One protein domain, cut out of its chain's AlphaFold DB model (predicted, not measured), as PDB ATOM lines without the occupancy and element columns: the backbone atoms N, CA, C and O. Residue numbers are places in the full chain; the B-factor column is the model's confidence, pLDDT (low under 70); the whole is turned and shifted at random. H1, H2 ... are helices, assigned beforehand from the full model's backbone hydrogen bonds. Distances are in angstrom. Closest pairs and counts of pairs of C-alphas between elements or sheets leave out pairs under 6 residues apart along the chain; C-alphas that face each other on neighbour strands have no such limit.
ATOM      1  N   ASN A 123     234.153 234.736 110.188       84.69
ATOM      2  CA  ASN A 123     233.255 234.412 111.286       84.69
ATOM      3  C   ASN A 123     231.896 234.018 110.700       84.69
ATOM      4  O   ASN A 123     231.182 234.855 110.141       84.69
ATOM      5  N   ILE A 124     231.572 232.729 110.803       82.62
ATOM      6  CA  ILE A 124     230.352 232.162 110.228       82.62
ATOM      7  C   ILE A 124     229.092 232.704 110.905       82.62
ATOM      8  O   ILE A 124     228.139 233.026 110.206       82.62
ATOM      9  N   ASP A 125     229.102 232.884 112.228       87.94
ATOM     10  CA  ASP A 125     227.938 233.393 112.963       87.94
ATOM     11  C   ASP A 125     227.643 234.844 112.569       87.94
ATOM     12  O   ASP A 125     226.519 235.166 112.198       87.94
ATOM     13  N   GLN A 126     228.673 235.696 112.517       86.31
ATOM     14  CA  GLN A 126     228.520 237.085 112.061       86.31
ATOM     15  C   GLN A 126     228.039 237.170 110.608       86.31
ATOM     16  O   GLN A 126     227.256 238.052 110.264       86.31
ATOM     17  N   THR A 127     228.508 236.259 109.752       81.81
ATOM     18  CA  THR A 127     228.116 236.219 108.338       81.81
ATOM     19  C   THR A 127     226.659 235.781 108.186       81.81
ATOM     20  O   THR A 127     225.911 236.410 107.440       81.81
ATOM     21  N   ILE A 128     226.238 234.743 108.919       82.31
ATOM     22  CA  ILE A 128     224.842 234.290 108.964       82.31
ATOM     23  C   ILE A 128     223.940 235.414 109.469       82.31
ATOM     24  O   ILE A 128     222.943 235.714 108.819       82.31
ATOM     25  N   ASP A 129     224.301 236.073 110.571       85.56
ATOM     26  CA  ASP A 129     223.504 237.158 111.146       85.56
ATOM     27  C   ASP A 129     223.358 238.334 110.173       85.56
ATOM     28  O   ASP A 129     222.247 238.823 109.958       85.56
ATOM     29  N   ALA A 130     224.451 238.753 109.527       80.12
ATOM     30  CA  ALA A 130     224.432 239.842 108.553       80.12
ATOM     31  C   ALA A 130     223.559 239.514 107.333       80.12
ATOM     32  O   ALA A 130     222.744 240.336 106.907       80.12
ATOM     33  N   ILE A 131     223.687 238.302 106.785       75.56
ATOM     34  CA  ILE A 131     222.879 237.865 105.642       75.56
ATOM     35  C   ILE A 131     221.418 237.713 106.047       75.56
ATOM     36  O   ILE A 131     220.541 238.166 105.320       75.56
ATOM     37  N   LYS A 132     221.138 237.149 107.222       78.38
ATOM     38  CA  LYS A 132     219.779 237.010 107.744       78.38
ATOM     39  C   LYS A 132     219.112 238.359 107.971       78.38
ATOM     40  O   LYS A 132     217.939 238.517 107.642       78.38
ATOM     41  N   GLN A 133     219.853 239.343 108.481       79.75
ATOM     42  CA  GLN A 133     219.364 240.710 108.638       79.75
ATOM     43  C   GLN A 133     219.045 241.361 107.286       79.75
ATOM     44  O   GLN A 133     218.038 242.055 107.166       79.75
ATOM     45  N   ALA A 134     219.886 241.142 106.274       71.69
ATOM     46  CA  ALA A 134     219.721 241.755 104.961       71.69
ATOM     47  C   ALA A 134     218.657 241.056 104.092       71.69
ATOM     48  O   ALA A 134     217.931 241.720 103.357       71.69
ATOM     49  N   ALA A 135     218.557 239.729 104.181       70.50
ATOM     50  CA  ALA A 135     217.680 238.903 103.354       70.50
ATOM     51  C   ALA A 135     216.327 238.588 104.019       70.50
ATOM     52  O   ALA A 135     215.375 238.224 103.333       70.50
ATOM     53  N   GLY A 136     216.220 238.722 105.345       74.31
ATOM     54  CA  GLY A 136     214.997 238.465 106.114       74.31
ATOM     55  C   GLY A 136     214.782 237.004 106.535       74.31
ATOM     56  O   GLY A 136     213.789 236.699 107.189       74.31
ATOM     57  N   TYR A 137     215.697 236.096 106.196       74.25
ATOM     58  CA  TYR A 137     215.666 234.678 106.572       74.25
ATOM     59  C   TYR A 137     217.094 234.107 106.559       74.25
ATOM     60  O   TYR A 137     218.023 234.728 106.047       74.25
ATOM     61  N   ASP A 138     217.283 232.932 107.157       75.69
ATOM     62  CA  ASP A 138     218.602 232.306 107.243       75.69
ATOM     63  C   ASP A 138     218.974 231.598 105.929       75.69
ATOM     64  O   ASP A 138     218.404 230.561 105.594       75.69
ATOM     65  N   ALA A 139     219.924 232.171 105.184       73.31
ATOM     66  CA  ALA A 139     220.395 231.619 103.914       73.31
ATOM     67  C   ALA A 139     221.628 230.707 104.050       73.31
ATOM     68  O   ALA A 139     221.894 229.926 103.143       73.31
ATOM     69  N   LEU A 140     222.394 230.803 105.146       78.00
ATOM     70  CA  LEU A 140     223.675 230.095 105.312       78.00
ATOM     71  C   LEU A 140     223.721 229.177 106.541       78.00
ATOM     72  O   LEU A 140     224.744 228.545 106.792       78.00
ATOM     73  N   GLY A 141     222.633 229.046 107.300       78.94
ATOM     74  CA  GLY A 141     222.567 228.218 108.506       78.94
ATOM     75  C   GLY A 141     222.964 226.760 108.269       78.94
ATOM     76  O   GLY A 141     223.561 226.128 109.143       78.94
ATOM     77  N   TYR A 142     222.746 226.248 107.054       79.62
ATOM     78  CA  TYR A 142     223.184 224.907 106.670       79.62
ATOM     79  C   TYR A 142     224.709 224.732 106.709       79.62
ATOM     80  O   TYR A 142     225.167 223.621 106.944       79.62
ATOM     81  N   TRP A 143     225.519 225.790 106.572       82.31
ATOM     82  CA  TRP A 143     226.982 225.692 106.690       82.31
ATOM     83  C   TRP A 143     227.407 225.236 108.084       82.31
ATOM     84  O   TRP A 143     228.381 224.500 108.221       82.31
ATOM     85  N   LYS A 144     226.659 225.630 109.123       86.00
ATOM     86  CA  LYS A 144     226.906 225.146 110.485       86.00
ATOM     87  C   LYS A 144     226.588 223.664 110.585       86.00
ATOM     88  O   LYS A 144     227.415 222.918 111.090       86.00
ATOM     89  N   PHE A 145     225.452 223.233 110.038       85.44
ATOM     90  CA  PHE A 145     225.114 221.811 109.958       85.44
ATOM     91  C   PHE A 145     226.233 221.010 109.271       85.44
ATOM     92  O   PHE A 145     226.752 220.077 109.872       85.44
ATOM     93  N   LEU A 146     226.696 221.454 108.095       84.25
ATOM     94  CA  LEU A 146     227.804 220.817 107.371       84.25
ATOM     95  C   LEU A 146     229.112 220.766 108.175       84.25
ATOM     96  O   LEU A 146     229.855 219.797 108.070       84.25
ATOM     97  N   GLY A 147     229.420 221.820 108.934       82.06
ATOM     98  CA  GLY A 147     230.693 221.953 109.644       82.06
ATOM     99  C   GLY A 147     230.720 221.377 111.062       82.06
ATOM    100  O   GLY A 147     231.809 221.189 111.602       82.06
ATOM    101  N   SER A 148     229.564 221.142 111.690       82.75
ATOM    102  CA  SER A 148     229.484 220.745 113.107       82.75
ATOM    103  C   SER A 148     228.838 219.389 113.363       82.75
ATOM    104  O   SER A 148     229.063 218.826 114.432       82.75
ATOM    105  N   ASP A 149     228.036 218.874 112.428       85.81
ATOM    106  CA  ASP A 149     227.350 217.596 112.606       85.81
ATOM    107  C   ASP A 149     228.187 216.455 111.991       85.81
ATOM    108  O   ASP A 149     228.426 216.461 110.778       85.81
ATOM    109  N   PRO A 150     228.658 215.476 112.789       86.69
ATOM    110  CA  PRO A 150     229.452 214.359 112.275       86.69
ATOM    111  C   PRO A 150     228.675 213.470 111.293       86.69
ATOM    112  O   PRO A 150     229.297 212.799 110.468       86.69
ATOM    113  N   ASP A 151     227.340 213.495 111.338       89.62
ATOM    114  CA  ASP A 151     226.467 212.714 110.465       89.62
ATOM    115  C   ASP A 151     225.987 213.517 109.244       89.62
ATOM    116  O   ASP A 151     225.226 212.989 108.427       89.62
ATOM    117  N   ALA A 152     226.434 214.770 109.068       87.19
ATOM    118  CA  ALA A 152     225.967 215.650 107.996       87.19
ATOM    119  C   ALA A 152     226.047 214.991 106.613       87.19
ATOM    120  O   ALA A 152     225.064 214.991 105.873       87.19
ATOM    121  N   ALA A 153     227.189 214.378 106.280       83.25
ATOM    122  CA  ALA A 153     227.389 213.709 104.995       83.25
ATOM    123  C   ALA A 153     226.371 212.576 104.772       83.25
ATOM    124  O   ALA A 153     225.691 212.542 103.747       83.25
ATOM    125  N   TYR A 154     226.196 211.706 105.771       86.56
ATOM    126  CA  TYR A 154     225.225 210.612 105.717       86.56
ATOM    127  C   TYR A 154     223.785 211.129 105.572       86.56
ATOM    128  O   TYR A 154     222.995 210.604 104.783       86.56
ATOM    129  N   LEU A 155     223.430 212.177 106.318       88.69
ATOM    130  CA  LEU A 155     222.099 212.777 106.281       88.69
ATOM    131  C   LEU A 155     221.804 213.448 104.936       88.69
ATOM    132  O   LEU A 155     220.673 213.341 104.456       88.69
ATOM    133  N   ILE A 156     222.795 214.092 104.316       86.75
ATOM    134  CA  ILE A 156     222.675 214.671 102.972       86.75
ATOM    135  C   ILE A 156     222.442 213.574 101.945       86.75
ATOM    136  O   ILE A 156     221.497 213.671 101.172       86.75
ATOM    137  N   GLU A 157     223.246 212.512 101.959       83.94
ATOM    138  CA  GLU A 157     223.094 211.399 101.018       83.94
ATOM    139  C   GLU A 157     221.715 210.744 101.141       83.94
ATOM    140  O   GLU A 157     221.029 210.512 100.144       83.94
ATOM    141  N   LYS A 158     221.267 210.509 102.377       90.94
ATOM    142  CA  LYS A 158     219.952 209.928 102.660       90.94
ATOM    143  C   LYS A 158     218.791 210.831 102.230       90.94
ATOM    144  O   LYS A 158     217.726 210.319 101.891       90.94
ATOM    145  N   ASN A 159     218.975 212.152 102.256       89.12
ATOM    146  CA  ASN A 159     217.927 213.144 102.004       89.12
ATOM    147  C   ASN A 159     218.297 214.103 100.861       89.12
ATOM    148  O   ASN A 159     217.966 215.287 100.921       89.12
ATOM    149  N   ALA A 160     218.963 213.601  99.817       83.38
ATOM    150  CA  ALA A 160     219.582 214.433  98.784       83.38
ATOM    151  C   ALA A 160     218.614 215.446  98.153       83.38
ATOM    152  O   ALA A 160     218.968 216.610  98.006       83.38
ATOM    153  N   ASN A 161     217.372 215.044  97.860       81.25
ATOM    154  CA  ASN A 161     216.366 215.954  97.300       81.25
ATOM    155  C   ASN A 161     216.018 217.099  98.260       81.25
ATOM    156  O   ASN A 161     216.024 218.249  97.849       81.25
ATOM    157  N   GLY A 162     215.795 216.806  99.544       80.69
ATOM    158  CA  GLY A 162     215.487 217.843 100.534       80.69
ATOM    159  C   GLY A 162     216.671 218.773 100.801       80.69
ATOM    160  O   GLY A 162     216.489 219.964 101.038       80.69
ATOM    161  N   PHE A 163     217.898 218.253 100.717       79.44
ATOM    162  CA  PHE A 163     219.097 219.082 100.780       79.44
ATOM    163  C   PHE A 163     219.236 219.980  99.543       79.44
ATOM    164  O   PHE A 163     219.554 221.160  99.677       79.44
ATOM    165  N   LEU A 164     218.947 219.458  98.348       75.31
ATOM    166  CA  LEU A 164     218.918 220.250  97.120       75.31
ATOM    167  C   LEU A 164     217.810 221.305  97.145       75.31
ATOM    168  O   LEU A 164     218.077 222.419  96.725       75.31
ATOM    169  N   ASP A 165     216.629 221.019  97.693       73.31
ATOM    170  CA  ASP A 165     215.558 222.013  97.860       73.31
ATOM    171  C   ASP A 165     215.974 223.149  98.814       73.31
ATOM    172  O   ASP A 165     215.595 224.304  98.617       73.31
ATOM    173  N   LEU A 166     216.787 222.841  99.834       70.62
ATOM    174  CA  LEU A 166     217.346 223.835 100.754       70.62
ATOM    175  C   LEU A 166     218.414 224.710 100.085       70.62
ATOM    176  O   LEU A 166     218.473 225.912 100.341       70.62
ATOM    177  N   LEU A 167     219.253 224.117  99.233       70.44
ATOM    178  CA  LEU A 167     220.261 224.849  98.466       70.44
ATOM    179  C   LEU A 167     219.628 225.662  97.328       70.44
ATOM    180  O   LEU A 167     219.999 226.812  97.118       70.44
ATOM    181  N   PHE A 168     218.666 225.077  96.615       66.56
ATOM    182  CA  PHE A 168     218.066 225.569  95.375       66.56
ATOM    183  C   PHE A 168     216.536 225.690  95.504       66.56
ATOM    184  O   PHE A 168     215.802 224.962  94.832       66.56
ATOM    185  N   PRO A 169     216.016 226.612  96.334       58.84
ATOM    186  CA  PRO A 169     214.573 226.775  96.462       58.84
ATOM    187  C   PRO A 169     213.937 227.189  95.116       58.84
ATOM    188  O   PRO A 169     214.542 227.963  94.363       58.84
ATOM    189  N   PRO A 170     212.726 226.693  94.785       51.03
ATOM    190  CA  PRO A 170     212.094 226.907  93.486       51.03
ATOM    191  C   PRO A 170     211.859 228.387  93.151       51.03
ATOM    192  O   PRO A 170     211.417 229.186  93.975       51.03
ATOM    193  N   VAL A 171     212.108 228.716  91.876       50.97
ATOM    194  CA  VAL A 171     212.229 230.070  91.296       50.97
ATOM    195  C   VAL A 171     211.006 230.976  91.520       50.97
ATOM    196  O   VAL A 171     211.132 232.199  91.525       50.97
ATOM    197  N   ASN A 172     209.827 230.398  91.750       49.69
ATOM    198  CA  ASN A 172     208.576 231.156  91.838       49.69
ATOM    199  C   ASN A 172     208.394 231.908  93.170       49.69
ATOM    200  O   ASN A 172     207.586 232.830  93.213       49.69
ATOM    201  N   ASP A 173     209.205 231.596  94.187       46.34
ATOM    202  CA  ASP A 173     209.285 232.324  95.465       46.34
ATOM    203  C   ASP A 173     210.705 232.892  95.716       46.34
ATOM    204  O   ASP A 173     211.069 233.222  96.846       46.34
ATOM    205  N   ALA A 174     211.538 232.997  94.665       42.59
ATOM    206  CA  ALA A 174     212.999 233.097  94.769       42.59
ATOM    207  C   ALA A 174     213.654 234.470  94.480       42.59
ATOM    208  O   ALA A 174     214.689 234.511  93.806       42.59
ATOM    209  N   PRO A 175     213.201 235.617  95.018       47.94
ATOM    210  CA  PRO A 175     214.084 236.770  95.114       47.94
ATOM    211  C   PRO A 175     215.011 236.696  96.343       47.94
ATOM    212  O   PRO A 175     215.571 237.708  96.730       47.94
ATOM    213  N   THR A 176     215.197 235.539  96.978       51.59
ATOM    214  CA  THR A 176     215.755 235.484  98.334       51.59
ATOM    215  C   THR A 176     217.108 234.767  98.405       51.59
ATOM    216  O   THR A 176     218.117 235.456  98.523       51.59
ATOM    217  N   LEU A 177     217.221 233.436  98.287       47.09
ATOM    218  CA  LEU A 177     218.479 232.721  98.638       47.09
ATOM    219  C   LEU A 177     219.700 233.096  97.782       47.09
ATOM    220  O   LEU A 177     220.790 233.332  98.305       47.09
ATOM    221  N   TRP A 178     219.495 233.286  96.482       50.53
ATOM    222  CA  TRP A 178     220.568 233.671  95.562       50.53
ATOM    223  C   TRP A 178     220.786 235.184  95.482       50.53
ATOM    224  O   TRP A 178     221.895 235.621  95.179       50.53
ATOM    225  N   HIS A 179     219.789 235.988  95.866       49.34
ATOM    226  CA  HIS A 179     220.014 237.400  96.182       49.34
ATOM    227  C   HIS A 179     220.818 237.554  97.478       49.34
ATOM    228  O   HIS A 179     221.605 238.483  97.569       49.34
ATOM    229  N   ALA A 180     220.688 236.638  98.443       44.09
ATOM    230  CA  ALA A 180     221.421 236.646  99.708       44.09
ATOM    231  C   ALA A 180     222.887 236.208  99.572       44.09
ATOM    232  O   ALA A 180     223.766 236.832 100.163       44.09
ATOM    233  N   LEU A 181     223.201 235.229  98.715       49.69
ATOM    234  CA  LEU A 181     224.584 235.063  98.244       49.69
ATOM    235  C   LEU A 181     225.027 236.277  97.417       49.69
ATOM    236  O   LEU A 181     226.165 236.706  97.545       49.69
ATOM    237  N   GLY A 182     224.098 236.911  96.695       49.53
ATOM    238  CA  GLY A 182     224.231 238.256  96.130       49.53
ATOM    239  C   GLY A 182     224.543 239.376  97.140       49.53
ATOM    240  O   GLY A 182     225.036 240.424  96.741       49.53
ATOM    241  N   ILE A 183     224.327 239.173  98.445       47.25
ATOM    242  CA  ILE A 183     224.642 240.137  99.516       47.25
ATOM    243  C   ILE A 183     226.084 239.962 100.032       47.25
ATOM    244  O   ILE A 183     226.687 240.944 100.465       47.25
ATOM    245  N   LEU A 184     226.714 238.785  99.870       48.16
ATOM    246  CA  LEU A 184     228.186 238.645 100.001       48.16
ATOM    247  C   LEU A 184     228.941 239.480  98.952       48.16
ATOM    248  O   LEU A 184     230.155 239.668  99.021       48.16
ATOM    249  N   ILE A 185     228.206 240.001  97.976       54.84
ATOM    250  CA  ILE A 185     228.694 240.727  96.829       54.84
ATOM    251  C   ILE A 185     228.528 242.231  97.047       54.84
ATOM    252  O   ILE A 185     227.785 242.931  96.360       54.84
ATOM    253  N   LEU A 186     229.318 242.786  97.958       57.47
ATOM    254  CA  LEU A 186     229.579 244.220  97.919       57.47
ATOM    255  C   LEU A 186     230.616 244.492  96.819       57.47
ATOM    256  O   LEU A 186     231.761 244.831  97.103       57.47
TER     257      LEU A 186
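Overview. This is residues 123 to 186 of the 228 residues of the protein "Hypothetical protein" of Rotaria socialis (UniProt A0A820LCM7). Five short helices are strung round a flat, open ring: H1 and H5 meet at one end, H2 and H4 make two sides, and H3 spans the far end. The 64 printed residues, all helix in class, hold H1 to H5 in chain order and no named strand. The whole is only just compact, close to loose, with a radius of gyration of the C-alphas of 12.6 A and spans of 34 by 31 by 16 A.

Along the chain. H1, residues 124 to 135, begins at C-alpha (230.352, 232.162, 110.228) and is 15.9 A long. H2 is residues 141 to 148, H3 152 to 158, H4 160 to 167, and H5 177 to 181, ending at C-alpha (224.584, 235.063, 98.244).

Arrangement. H1 touches H5 with residues 131 to 135 alone; their closest C-alphas, Ala 135 and Ala 180, are 5.7 A apart. H2 and H3 only just touch, with 3 pairs of C-alphas within 8 A, and only at the corner. Every O i to N i+4 pair is within hydrogen-bond range in H1, H3, H4 and H5, and 3 of 4 in H2.

Size, cuts and confidence. The printed part has no cut and no long link. Residues 168 to 186 have pLDDT under 70.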